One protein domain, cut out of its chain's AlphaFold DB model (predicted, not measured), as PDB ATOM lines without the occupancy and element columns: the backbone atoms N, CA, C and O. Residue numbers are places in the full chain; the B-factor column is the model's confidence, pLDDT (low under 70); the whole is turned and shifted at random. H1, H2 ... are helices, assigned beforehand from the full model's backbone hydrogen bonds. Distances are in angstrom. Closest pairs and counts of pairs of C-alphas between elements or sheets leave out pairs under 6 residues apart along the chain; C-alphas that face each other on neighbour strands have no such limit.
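This is residues 3 to 90 of the 153 residues of an uncharacterized protein of Streptomyces sp. KM273126 (UniProt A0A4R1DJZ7). A long helix, H2, makes one side of a flat, open arrangement; the short helix H1 crosses it near its first end, and a helical hairpin of H3 and H4 makes the other part. The long link after H2 folds back to H3, and H4 returns beside H3. The printed part has 88 residues with four named helices, H1, H2, H3 and H4 along the chain, and no named strand; the class is all helix. The whole is only just loose, close to compact, with a radius of gyration of the C-alphas of 14.7 A, and it spans 38 by 38 by 19 A.

H2, residues 19 to 41, is 33.0 A long from first to last C-alpha, from C-alpha 19 at (217.944, 255.272, 198.255) to C-alpha 41 at (221.725, 248.742, 230.346). H1, residues 3 to 11, measures 12.3 A. H3, residues 53 to 67, measures 21.5 A, and H4, residues 75 to 85, measures 15.7 A and ends at C-alpha 85, (236.563, 240.608, 225.218).

H2 touches H1 with residues 21 to 28 alone, about perpendicular at 83 degrees; their closest C-alphas, those of Cys 6 and Cys 24, are 6.2 A apart. H1 is close to but not clearly touching H3, with the C-alphas of Leu 11 and Leu 58 closest at 7.5 A. H2 and H3 are only just apart, at 8.3 A. H3 and H4 touch as a hairpin, at a shallow tilt of 20 degrees, opposite ways, closest at the C-alphas of Thr 65 and Trp 76, 5.8 A. H4 is apart from H1 and H2. In H1, H2, H3 and H4 every O i to N i+4 pair is within hydrogen-bond range.

The C-alphas farthest apart, those of Ser 18 and Thr 90, are 41.4 A apart. The printed part has no cut. The link from H2 to H3, with 11 residues, is long; residues 14 to 19 stand free. The pLDDT is under 70 at residues 3 to 18, 21 and 90.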
ATOM      1  N   ALA A   3     218.763 239.627 205.544       39.59
ATOM      2  CA  ALA A   3     219.771 240.172 206.449       39.59
ATOM      3  C   ALA A   3     221.184 240.179 205.839       39.59
ATOM      4  O   ALA A   3     221.916 241.144 206.027       39.59
ATOM      5  N   ASP A   4     221.540 239.167 205.039       45.97
ATOM      6  CA  ASP A   4     222.906 239.050 204.506       45.97
ATOM      7  C   ASP A   4     223.231 240.064 203.405       45.97
ATOM      8  O   ASP A   4     224.362 240.531 203.321       45.97
ATOM      9  N   ARG A   5     222.249 240.457 202.581       47.72
ATOM     10  CA  ARG A   5     222.464 241.490 201.550       47.72
ATOM     11  C   ARG A   5     222.645 242.864 202.172       47.72
ATOM     12  O   ARG A   5     223.608 243.535 201.850       47.72
ATOM     13  N   CYS A   6     221.794 243.221 203.131       46.31
ATOM     14  CA  CYS A   6     221.896 244.484 203.861       46.31
ATOM     15  C   CYS A   6     223.235 244.606 204.611       46.31
ATOM     16  O   CYS A   6     223.876 245.652 204.577       46.31
ATOM     17  N   PHE A   7     223.701 243.517 205.230       51.62
ATOM     18  CA  PHE A   7     225.000 243.486 205.898       51.62
ATOM     19  C   PHE A   7     226.166 243.545 204.902       51.62
ATOM     20  O   PHE A   7     227.107 244.305 205.109       51.62
ATOM     21  N   SER A   8     226.088 242.809 203.789       49.84
ATOM     22  CA  SER A   8     227.077 242.892 202.710       49.84
ATOM     23  C   SER A   8     227.137 244.292 202.093       49.84
ATOM     24  O   SER A   8     228.239 244.770 201.843       49.84
ATOM     25  N   ASP A   9     225.993 244.953 201.902       50.25
ATOM     26  CA  ASP A   9     225.867 246.305 201.343       50.25
ATOM     27  C   ASP A   9     226.415 247.372 202.314       50.25
ATOM     28  O   ASP A   9     227.062 248.333 201.899       50.25
ATOM     29  N   LEU A  10     226.213 247.173 203.623       51.66
ATOM     30  CA  LEU A  10     226.775 248.004 204.693       51.66
ATOM     31  C   LEU A  10     228.302 247.842 204.801       51.66
ATOM     32  O   LEU A  10     229.011 248.816 205.051       51.66
ATOM     33  N   LEU A  11     228.817 246.624 204.592       54.03
ATOM     34  CA  LEU A  11     230.253 246.321 204.597       54.03
ATOM     35  C   LEU A  11     230.957 246.678 203.285       54.03
ATOM     36  O   LEU A  11     232.161 246.953 203.289       54.03
ATOM     37  N   SER A  12     230.233 246.729 202.167       49.72
ATOM     38  CA  SER A  12     230.716 247.308 200.920       49.72
ATOM     39  C   SER A  12     230.672 248.829 201.011       49.72
ATOM     40  O   SER A  12     229.882 249.522 200.386       49.72
ATOM     41  N   ILE A  13     231.643 249.346 201.754       50.44
ATOM     42  CA  ILE A  13     232.117 250.734 201.831       50.44
ATOM     43  C   ILE A  13     232.210 251.454 200.464       50.44
ATOM     44  O   ILE A  13     232.286 252.682 200.390       50.44
ATOM     45  N   ARG A  14     232.195 250.712 199.354       47.72
ATOM     46  CA  ARG A  14     232.077 251.255 198.007       47.72
ATOM     47  C   ARG A  14     230.792 250.735 197.369       47.72
ATOM     48  O   ARG A  14     230.639 249.523 197.273       47.72
ATOM     49  N   LEU A  15     230.045 251.663 196.760       42.12
ATOM     50  CA  LEU A  15     228.920 251.467 195.825       42.12
ATOM     51  C   LEU A  15     227.584 251.273 196.578       42.12
ATOM     52  O   LEU A  15     227.418 250.300 197.284       42.12
ATOM     53  N   THR A  16     226.586 252.160 196.554       43.22
ATOM     54  CA  THR A  16     226.070 253.062 195.510       43.22
ATOM     55  C   THR A  16     225.202 254.133 196.200       43.22
ATOM     56  O   THR A  16     224.596 253.838 197.225       43.22
ATOM     57  N   HIS A  17     225.083 255.349 195.647       53.72
ATOM     58  CA  HIS A  17     224.092 256.359 196.077       53.72
ATOM     59  C   HIS A  17     222.658 255.935 195.695       53.72
ATOM     60  O   HIS A  17     221.965 256.650 194.979       53.72
ATOM     61  N   SER A  18     222.226 254.734 196.078       64.69
ATOM     62  CA  SER A  18     220.834 254.323 195.936       64.69
ATOM     63  C   SER A  18     220.082 254.625 197.226       64.69
ATOM     64  O   SER A  18     220.607 254.435 198.327       64.69
ATOM     65  N   ASP A  19     218.822 255.035 197.103       70.50
ATOM     66  CA  ASP A  19     217.944 255.272 198.255       70.50
ATOM     67  C   ASP A  19     217.815 254.025 199.143       70.50
ATOM     68  O   ASP A  19     217.654 254.117 200.359       70.50
ATOM     69  N   THR A  20     217.934 252.837 198.550       72.94
ATOM     70  CA  THR A  20     217.941 251.564 199.275       72.94
ATOM     71  C   THR A  20     219.166 251.405 200.170       72.94
ATOM     72  O   THR A  20     219.011 251.000 201.320       72.94
ATOM     73  N   ALA A  21     220.362 251.757 199.691       67.50
ATOM     74  CA  ALA A  21     221.592 251.678 200.474       67.50
ATOM     75  C   ALA A  21     221.595 252.715 201.607       67.50
ATOM     76  O   ALA A  21     221.987 252.399 202.731       67.50
ATOM     77  N   ALA A  22     221.085 253.924 201.345       71.44
ATOM     78  CA  ALA A  22     220.918 254.957 202.366       71.44
ATOM     79  C   ALA A  22     219.978 254.498 203.496       71.44
ATOM     80  O   ALA A  22     220.359 254.536 204.665       71.44
ATOM     81  N   ARG A  23     218.802 253.957 203.149       76.50
ATOM     82  CA  ARG A  23     217.845 253.405 204.126       76.50
ATOM     83  C   ARG A  23     218.416 252.227 204.912       76.50
ATOM     84  O   ARG A  23     218.191 252.131 206.114       76.50
ATOM     85  N   CYS A  24     219.159 251.336 204.256       76.88
ATOM     86  CA  CYS A  24     219.816 250.218 204.936       76.88
ATOM     87  C   CYS A  24     220.867 250.708 205.933       76.88
ATOM     88  O   CYS A  24     220.949 250.186 207.043       76.88
ATOM     89  N   ARG A  25     221.634 251.743 205.571       75.44
ATOM     90  CA  ARG A  25     222.605 252.365 206.471       75.44
ATOM     91  C   ARG A  25     221.923 252.996 207.683       75.44
ATOM     92  O   ARG A  25     222.352 252.730 208.798       75.44
ATOM     93  N   GLU A  26     220.868 253.780 207.481       80.56
ATOM     94  CA  GLU A  26     220.106 254.391 208.580       80.56
ATOM     95  C   GLU A  26     219.512 253.331 209.516       80.56
ATOM     96  O   GLU A  26     219.674 253.419 210.732       80.56
ATOM     97  N   ALA A  27     218.895 252.285 208.956       81.19
ATOM     98  CA  ALA A  27     218.355 251.174 209.736       81.19
ATOM     99  C   ALA A  27     219.452 250.420 210.508       81.19
ATOM    100  O   ALA A  27     219.254 250.053 211.666       81.19
ATOM    101  N   GLY A  28     220.622 250.211 209.896       82.62
ATOM    102  CA  GLY A  28     221.778 249.596 210.548       82.62
ATOM    103  C   GLY A  28     222.339 250.449 211.688       82.62
ATOM    104  O   GLY A  28     222.641 249.920 212.755       82.62
ATOM    105  N   GLU A  29     222.429 251.767 211.499       81.88
ATOM    106  CA  GLU A  29     222.874 252.703 212.537       81.88
ATOM    107  C   GLU A  29     221.907 252.729 213.729       81.88
ATOM    108  O   GLU A  29     222.357 252.676 214.875       81.88
ATOM    109  N   GLN A  30     220.594 252.744 213.476       86.56
ATOM    110  CA  GLN A  30     219.573 252.671 214.526       86.56
ATOM    111  C   GLN A  30     219.637 251.343 215.284       86.56
ATOM    112  O   GLN A  30     219.712 251.335 216.511       86.56
ATOM    113  N   ALA A  31     219.691 250.220 214.563       88.56
ATOM    114  CA  ALA A  31     219.780 248.898 215.173       88.56
ATOM    115  C   ALA A  31     221.049 248.736 216.027       88.56
ATOM    116  O   ALA A  31     220.999 248.126 217.098       88.56
ATOM    117  N   MET A  32     222.176 249.299 215.580       89.00
ATOM    118  CA  MET A  32     223.418 249.300 216.351       89.00
ATOM    119  C   MET A  32     223.295 250.159 217.611       89.00
ATOM    120  O   MET A  32     223.672 249.699 218.686       89.00
ATOM    121  N   ALA A  33     222.734 251.367 217.512       89.94
ATOM    122  CA  ALA A  33     222.521 252.230 218.672       89.94
ATOM    123  C   ALA A  33     221.629 251.554 219.730       89.94
ATOM    124  O   ALA A  33     221.956 251.565 220.918       89.94
ATOM    125  N   ASP A  34     220.553 250.890 219.303       94.12
ATOM    126  CA  ASP A  34     219.675 250.131 220.198       94.12
ATOM    127  C   ASP A  34     220.344 248.897 220.807       94.12
ATOM    128  O   ASP A  34     220.039 248.512 221.938       94.12
ATOM    129  N   LEU A  35     221.233 248.229 220.070       93.75
ATOM    130  CA  LEU A  35     222.008 247.110 220.599       93.75
ATOM    131  C   LEU A  35     222.999 247.582 221.667       93.75
ATOM    132  O   LEU A  35     223.032 247.000 222.749       93.75
ATOM    133  N   VAL A  36     223.756 248.644 221.380       92.38
ATOM    134  CA  VAL A  36     224.726 249.244 222.309       92.38
ATOM    135  C   VAL A  36     224.033 249.678 223.594       92.38
ATOM    136  O   VAL A  36     224.449 249.266 224.675       92.38
ATOM    137  N   ARG A  37     222.924 250.419 223.478       93.94
ATOM    138  CA  ARG A  37     222.140 250.871 224.630       93.94
ATOM    139  C   ARG A  37     221.677 249.697 225.496       93.94
ATOM    140  O   ARG A  37     221.926 249.698 226.695       93.94
ATOM    141  N   ARG A  38     221.057 248.671 224.900       95.75
ATOM    142  CA  ARG A  38     220.576 247.494 225.650       95.75
ATOM    143  C   ARG A  38     221.709 246.719 226.318       95.75
ATOM    144  O   ARG A  38     221.537 246.238 227.432       95.75
ATOM    145  N   ALA A  39     222.855 246.587 225.655       93.75
ATOM    146  CA  ALA A  39     224.006 245.889 226.218       93.75
ATOM    147  C   ALA A  39     224.643 246.670 227.384       93.75
ATOM    148  O   ALA A  39     225.080 246.059 228.357       93.75
ATOM    149  N   GLN A  40     224.650 248.005 227.318       92.69
ATOM    150  CA  GLN A  40     225.073 248.870 228.425       92.69
ATOM    151  C   GLN A  40     224.089 248.815 229.598       92.69
ATOM    152  O   GLN A  40     224.516 248.653 230.736       92.69
ATOM    153  N   GLU A  41     222.781 248.883 229.330       93.62
ATOM    154  CA  GLU A  41     221.725 248.742 230.346       93.62
ATOM    155  C   GLU A  41     221.791 247.384 231.065       93.62
ATOM    156  O   GLU A  41     221.561 247.313 232.269       93.62
ATOM    157  N   ALA A  42     222.144 246.315 230.345       93.81
ATOM    158  CA  ALA A  42     222.330 244.978 230.905       93.81
ATOM    159  C   ALA A  42     223.651 244.803 231.681       93.81
ATOM    160  O   ALA A  42     223.852 243.761 232.298       93.81
ATOM    161  N   GLY A  43     224.557 245.786 231.646       91.12
ATOM    162  CA  GLY A  43     225.880 245.670 232.263       91.12
ATOM    163  C   GLY A  43     226.809 244.679 231.554       91.12
ATOM    164  O   GLY A  43     227.782 244.234 232.150       91.12
ATOM    165  N   GLU A  44     226.532 244.337 230.295       91.56
ATOM    166  CA  GLU A  44     227.356 243.432 229.477       91.56
ATOM    167  C   GLU A  44     228.367 244.205 228.614       91.56
ATOM    168  O   GLU A  44     229.406 243.675 228.219       91.56
ATOM    169  N   LEU A  45     228.090 245.486 228.345       92.19
ATOM    170  CA  LEU A  45     228.941 246.384 227.570       92.19
ATOM    171  C   LEU A  45     229.416 247.552 228.435       92.19
ATOM    172  O   LEU A  45     228.635 248.172 229.156       92.19
ATOM    173  N   ARG A  46     230.701 247.882 228.333       88.38
ATOM    174  CA  ARG A  46     231.295 249.054 228.988       88.38
ATOM    175  C   ARG A  46     230.573 250.363 228.629       88.38
ATOM    176  O   ARG A  46     230.138 250.573 227.494       88.38
ATOM    177  N   SER A  47     230.482 251.269 229.603       86.31
ATOM    178  CA  SER A  47     229.693 252.508 229.509       86.31
ATOM    179  C   SER A  47     230.266 253.559 228.557       86.31
ATOM    180  O   SER A  47     229.565 254.486 228.170       86.31
ATOM    181  N   ASP A  48     231.546 253.458 228.215       86.00
ATOM    182  CA  ASP A  48     232.243 254.376 227.314       86.00
ATOM    183  C   ASP A  48     232.367 253.842 225.879       86.00
ATOM    184  O   ASP A  48     232.936 254.525 225.033       86.00
ATOM    185  N   PHE A  49     231.811 252.659 225.584       87.56
ATOM    186  CA  PHE A  49     231.648 252.198 224.207       87.56
ATOM    187  C   PHE A  49     230.650 253.105 223.486       87.56
ATOM    188  O   PHE A  49     229.507 253.254 223.933       87.56
ATOM    189  N   VAL A  50     231.057 253.689 222.362       86.50
ATOM    190  CA  VAL A  50     230.163 254.500 221.530       86.50
ATOM    191  C   VAL A  50     229.766 253.733 220.283       86.50
ATOM    192  O   VAL A  50     230.525 252.909 219.775       86.50
ATOM    193  N   THR A  51     228.575 254.025 219.754       84.75
ATOM    194  CA  THR A  51     228.078 253.389 218.531       84.75
ATOM    195  C   THR A  51     229.145 253.428 217.449       84.75
ATOM    196  O   THR A  51     229.429 252.397 216.873       84.75
ATOM    197  N   GLU A  52     229.822 254.549 217.212       81.12
ATOM    198  CA  GLU A  52     230.833 254.698 216.160       81.12
ATOM    199  C   GLU A  52     232.029 253.728 216.244       81.12
ATOM    200  O   GLU A  52     232.657 253.475 215.212       81.12
ATOM    201  N   ASP A  53     232.329 253.145 217.409       84.31
ATOM    202  CA  ASP A  53     233.445 252.204 217.577       84.31
ATOM    203  C   ASP A  53     233.235 250.910 216.778       84.31
ATOM    204  O   ASP A  53     234.204 250.294 216.327       84.31
ATOM    205  N   HIS A  54     231.979 250.530 216.492       85.00
ATOM    206  CA  HIS A  54     231.692 249.357 215.657       85.00
ATOM    207  C   HIS A  54     232.323 249.478 214.263       85.00
ATOM    208  O   HIS A  54     232.767 248.480 213.697       85.00
ATOM    209  N   LEU A  55     232.429 250.693 213.712       80.38
ATOM    210  CA  LEU A  55     233.045 250.907 212.403       80.38
ATOM    211  C   LEU A  55     234.542 250.580 212.428       80.38
ATOM    212  O   LEU A  55     235.063 250.026 211.459       80.38
ATOM    213  N   LEU A  56     235.227 250.857 213.541       81.31
ATOM    214  CA  LEU A  56     236.630 250.484 213.722       81.31
ATOM    215  C   LEU A  56     236.794 248.961 213.698       81.31
ATOM    216  O   LEU A  56     237.737 248.447 213.093       81.31
ATOM    217  N   PHE A  57     235.844 248.232 214.289       87.44
ATOM    218  CA  PHE A  57     235.864 246.769 214.316       87.44
ATOM    219  C   PHE A  57     235.655 246.200 212.914       87.44
ATOM    220  O   PHE A  57     236.358 245.271 212.514       87.44
ATOM    221  N   LEU A  58     234.737 246.788 212.142       82.56
ATOM    222  CA  LEU A  58     234.492 246.397 210.755       82.56
ATOM    223  C   LEU A  58     235.728 246.620 209.876       82.56
ATOM    224  O   LEU A  58     236.094 245.734 209.104       82.56
ATOM    225  N   ILE A  59     236.415 247.755 210.038       79.19
ATOM    226  CA  ILE A  59     237.652 248.067 209.309       79.19
ATOM    227  C   ILE A  59     238.763 247.080 209.668       79.19
ATOM    228  O   ILE A  59     239.383 246.502 208.772       79.19
ATOM    229  N   ALA A  60     238.997 246.841 210.961       84.62
ATOM    230  CA  ALA A  60     240.009 245.893 211.419       84.62
ATOM    231  C   ALA A  60     239.719 244.469 210.916       84.62
ATOM    232  O   ALA A  60     240.614 243.793 210.405       84.62
ATOM    233  N   ASN A  61     238.461 244.028 210.996       87.81
ATOM    234  CA  ASN A  61     238.036 242.715 210.521       87.81
ATOM    235  C   ASN A  61     238.216 242.562 209.004       87.81
ATOM    236  O   ASN A  61     238.714 241.531 208.549       87.81
ATOM    237  N   ALA A  62     237.863 243.590 208.227       82.00
ATOM    238  CA  ALA A  62     238.075 243.604 206.782       82.00
ATOM    239  C   ALA A  62     239.568 243.519 206.431       82.00
ATOM    240  O   ALA A  62     239.952 242.716 205.580       82.00
ATOM    241  N   ALA A  63     240.417 244.288 207.122       80.19
ATOM    242  CA  ALA A  63     241.862 244.268 206.918       80.19
ATOM    243  C   ALA A  63     242.468 242.894 207.237       80.19
ATOM    244  O   ALA A  63     243.175 242.334 206.401       80.19
ATOM    245  N   VAL A  64     242.156 242.314 208.401       83.06
ATOM    246  CA  VAL A  64     242.652 240.982 208.785       83.06
ATOM    247  C   VAL A  64     242.172 239.924 207.798       83.06
ATOM    248  O   VAL A  64     242.993 239.189 207.263       83.06
ATOM    249  N   THR A  65     240.877 239.890 207.478       82.00
ATOM    250  CA  THR A  65     240.323 238.915 206.524       82.00
ATOM    251  C   THR A  65     240.993 239.012 205.152       82.00
ATOM    252  O   THR A  65     241.273 237.991 204.527       82.00
ATOM    253  N   HIS A  66     241.276 240.230 204.683       78.44
ATOM    254  CA  HIS A  66     241.943 240.451 203.404       78.44
ATOM    255  C   HIS A  66     243.413 240.011 203.423       78.44
ATOM    256  O   HIS A  66     243.849 239.297 202.522       78.44
ATOM    257  N   LEU A  67     244.169 240.413 204.449       78.19
ATOM    258  CA  LEU A  67     245.613 240.176 204.537       78.19
ATOM    259  C   LEU A  67     245.960 238.730 204.895       78.19
ATOM    260  O   LEU A  67     247.000 238.227 204.479       78.19
ATOM    261  N   THR A  68     245.104 238.052 205.660       83.69
ATOM    262  CA  THR A  68     245.382 236.697 206.148       83.69
ATOM    263  C   THR A  68     244.657 235.607 205.370       83.69
ATOM    264  O   THR A  68     244.715 234.452 205.783       83.69
ATOM    265  N   LYS A  69     244.000 235.938 204.249       79.69
ATOM    266  CA  LYS A  69     243.150 235.006 203.490       79.69
ATOM    267  C   LYS A  69     243.816 233.651 203.212       79.69
ATOM    268  O   LYS A  69     243.203 232.624 203.470       79.69
ATOM    269  N   GLU A  70     245.054 233.660 202.724       82.12
ATOM    270  CA  GLU A  70     245.822 232.443 202.417       82.12
ATOM    271  C   GLU A  70     246.607 231.898 203.627       82.12
ATOM    272  O   GLU A  70     246.446 230.725 203.959       82.12
ATOM    273  N   PRO A  71     247.430 232.697 204.344       89.94
ATOM    274  CA  PRO A  71     248.284 232.151 205.403       89.94
ATOM    275  C   PRO A  71     247.537 231.808 206.703       89.94
ATOM    276  O   PRO A  71     248.030 231.007 207.492       89.94
ATOM    277  N   ALA A  72     246.381 232.427 206.967       90.50
ATOM    278  CA  ALA A  72     245.587 232.193 208.174       90.50
ATOM    279  C   ALA A  72     244.102 232.588 207.966       90.50
ATOM    280  O   ALA A  72     243.646 233.604 208.510       90.50
ATOM    281  N   PRO A  73     243.308 231.785 207.228       85.06
ATOM    282  CA  PRO A  73     241.920 232.113 206.857       85.06
ATOM    283  C   PRO A  73     240.961 232.283 208.047       85.06
ATOM    284  O   PRO A  73     239.862 232.815 207.900       85.06
ATOM    285  N   HIS A  74     241.358 231.842 209.243       91.50
ATOM    286  CA  HIS A  74     240.563 231.943 210.469       91.50
ATOM    287  C   HIS A  74     241.081 232.991 211.465       91.50
ATOM    288  O   HIS A  74     240.528 233.101 212.561       91.50
ATOM    289  N   ALA A  75     242.105 233.783 211.115       89.88
ATOM    290  CA  ALA A  75     242.676 234.794 212.013       89.88
ATOM    291  C   ALA A  75     241.647 235.851 212.460       89.88
ATOM    292  O   ALA A  75     241.703 236.327 213.596       89.88
ATOM    293  N   TRP A  76     240.655 236.150 211.616       91.00
ATOM    294  CA  TRP A  76     239.543 237.047 211.938       91.00
ATOM    295  C   TRP A  76     238.754 236.602 213.182       91.00
ATOM    296  O   TRP A  76     238.339 237.441 213.975       91.00
ATOM    297  N   ARG A  77     238.612 235.288 213.428       92.44
ATOM    298  CA  ARG A  77     237.915 234.767 214.620       92.44
ATOM    299  C   ARG A  77     238.648 235.157 215.896       92.44
ATOM    300  O   ARG A  77     238.023 235.528 216.884       92.44
ATOM    301  N   ARG A  78     239.981 235.083 215.859       94.19
ATOM    302  CA  ARG A  78     240.838 235.468 216.983       94.19
ATOM    303  C   ARG A  78     240.805 236.979 217.206       94.19
ATOM    304  O   ARG A  78     240.739 237.403 218.353       94.19
ATOM    305  N   LEU A  79     240.786 237.774 216.134       93.19
ATOM    306  CA  LEU A  79     240.595 239.224 216.229       93.19
ATOM    307  C   LEU A  79     239.259 239.566 216.904       93.19
ATOM    308  O   LEU A  79     239.253 240.310 217.878       93.19
ATOM    309  N   LEU A  80     238.144 239.007 216.425       91.94
ATOM    310  CA  LEU A  80     236.825 239.288 217.000       91.94
ATOM    311  C   LEU A  80     236.730 238.861 218.466       91.94
ATOM    312  O   LEU A  80     236.158 239.596 219.263       91.94
ATOM    313  N   ALA A  81     237.324 237.724 218.841       91.50
ATOM    314  CA  ALA A  81     237.384 237.307 220.238       91.50
ATOM    315  C   ALA A  81     238.089 238.354 221.119       91.50
ATOM    316  O   ALA A  81     237.592 238.671 222.196       91.50
ATOM    317  N   PHE A  82     239.201 238.935 220.652       91.06
ATOM    318  CA  PHE A  82     239.890 240.006 221.377       91.06
ATOM    319  C   PHE A  82     239.075 241.300 221.445       91.06
ATOM    320  O   PHE A  82     238.987 241.901 222.514       91.06
ATOM    321  N   LEU A  83     238.466 241.718 220.331       90.44
ATOM    322  CA  LEU A  83     237.652 242.934 220.282       90.44
ATOM    323  C   LEU A  83     236.442 242.837 221.222       90.44
ATOM    324  O   LEU A  83     236.212 243.746 222.011       90.44
ATOM    325  N   LEU A  84     235.719 241.712 221.193       89.19
ATOM    326  CA  LEU A  84     234.559 241.483 222.056       89.19
ATOM    327  C   LEU A  84     234.953 241.362 223.533       89.19
ATOM    328  O   LEU A  84     234.284 241.937 224.386       89.19
ATOM    329  N   ALA A  85     236.060 240.678 223.845       88.81
ATOM    330  CA  ALA A  85     236.563 240.608 225.218       88.81
ATOM    331  C   ALA A  85     236.929 241.997 225.776       88.81
ATOM    332  O   ALA A  85     236.696 242.262 226.952       88.81
ATOM    333  N   GLY A  86     237.447 242.904 224.939       87.44
ATOM    334  CA  GLY A  86     237.756 244.289 225.326       87.44
ATOM    335  C   GLY A  86     236.534 245.204 225.510       87.44
ATOM    336  O   GLY A  86     236.670 246.314 226.034       87.44
ATOM    337  N   CYS A  87     235.351 244.757 225.084       88.94
ATOM    338  CA  CYS A  87     234.086 245.478 225.224       88.94
ATOM    339  C   CYS A  87     233.333 245.147 226.521       88.94
ATOM    340  O   CYS A  87     232.492 245.943 226.940       88.94
ATOM    341  N   GLY A  88     233.614 244.000 227.146       87.25
ATOM    342  CA  GLY A  88     232.903 243.551 228.343       87.25
ATOM    343  C   GLY A  88     232.990 244.553 229.498       87.25
ATOM    344  O   GLY A  88     234.040 245.158 229.725       87.25
ATOM    345  N   ALA A  89     231.900 244.711 230.254       76.00
ATOM    346  CA  ALA A  89     231.806 245.682 231.353       76.00
ATOM    347  C   ALA A  89     232.809 245.454 232.504       76.00
ATOM    348  O   ALA A  89     233.080 246.367 233.280       76.00
ATOM    349  N   THR A  90     233.374 244.250 232.610       67.88
ATOM    350  CA  THR A  90     234.365 243.851 233.623       67.88
ATOM    351  C   THR A  90     235.815 243.899 233.126       67.88
ATOM    352  O   THR A  90     236.729 243.532 233.866       67.88
TER     353      THR A  90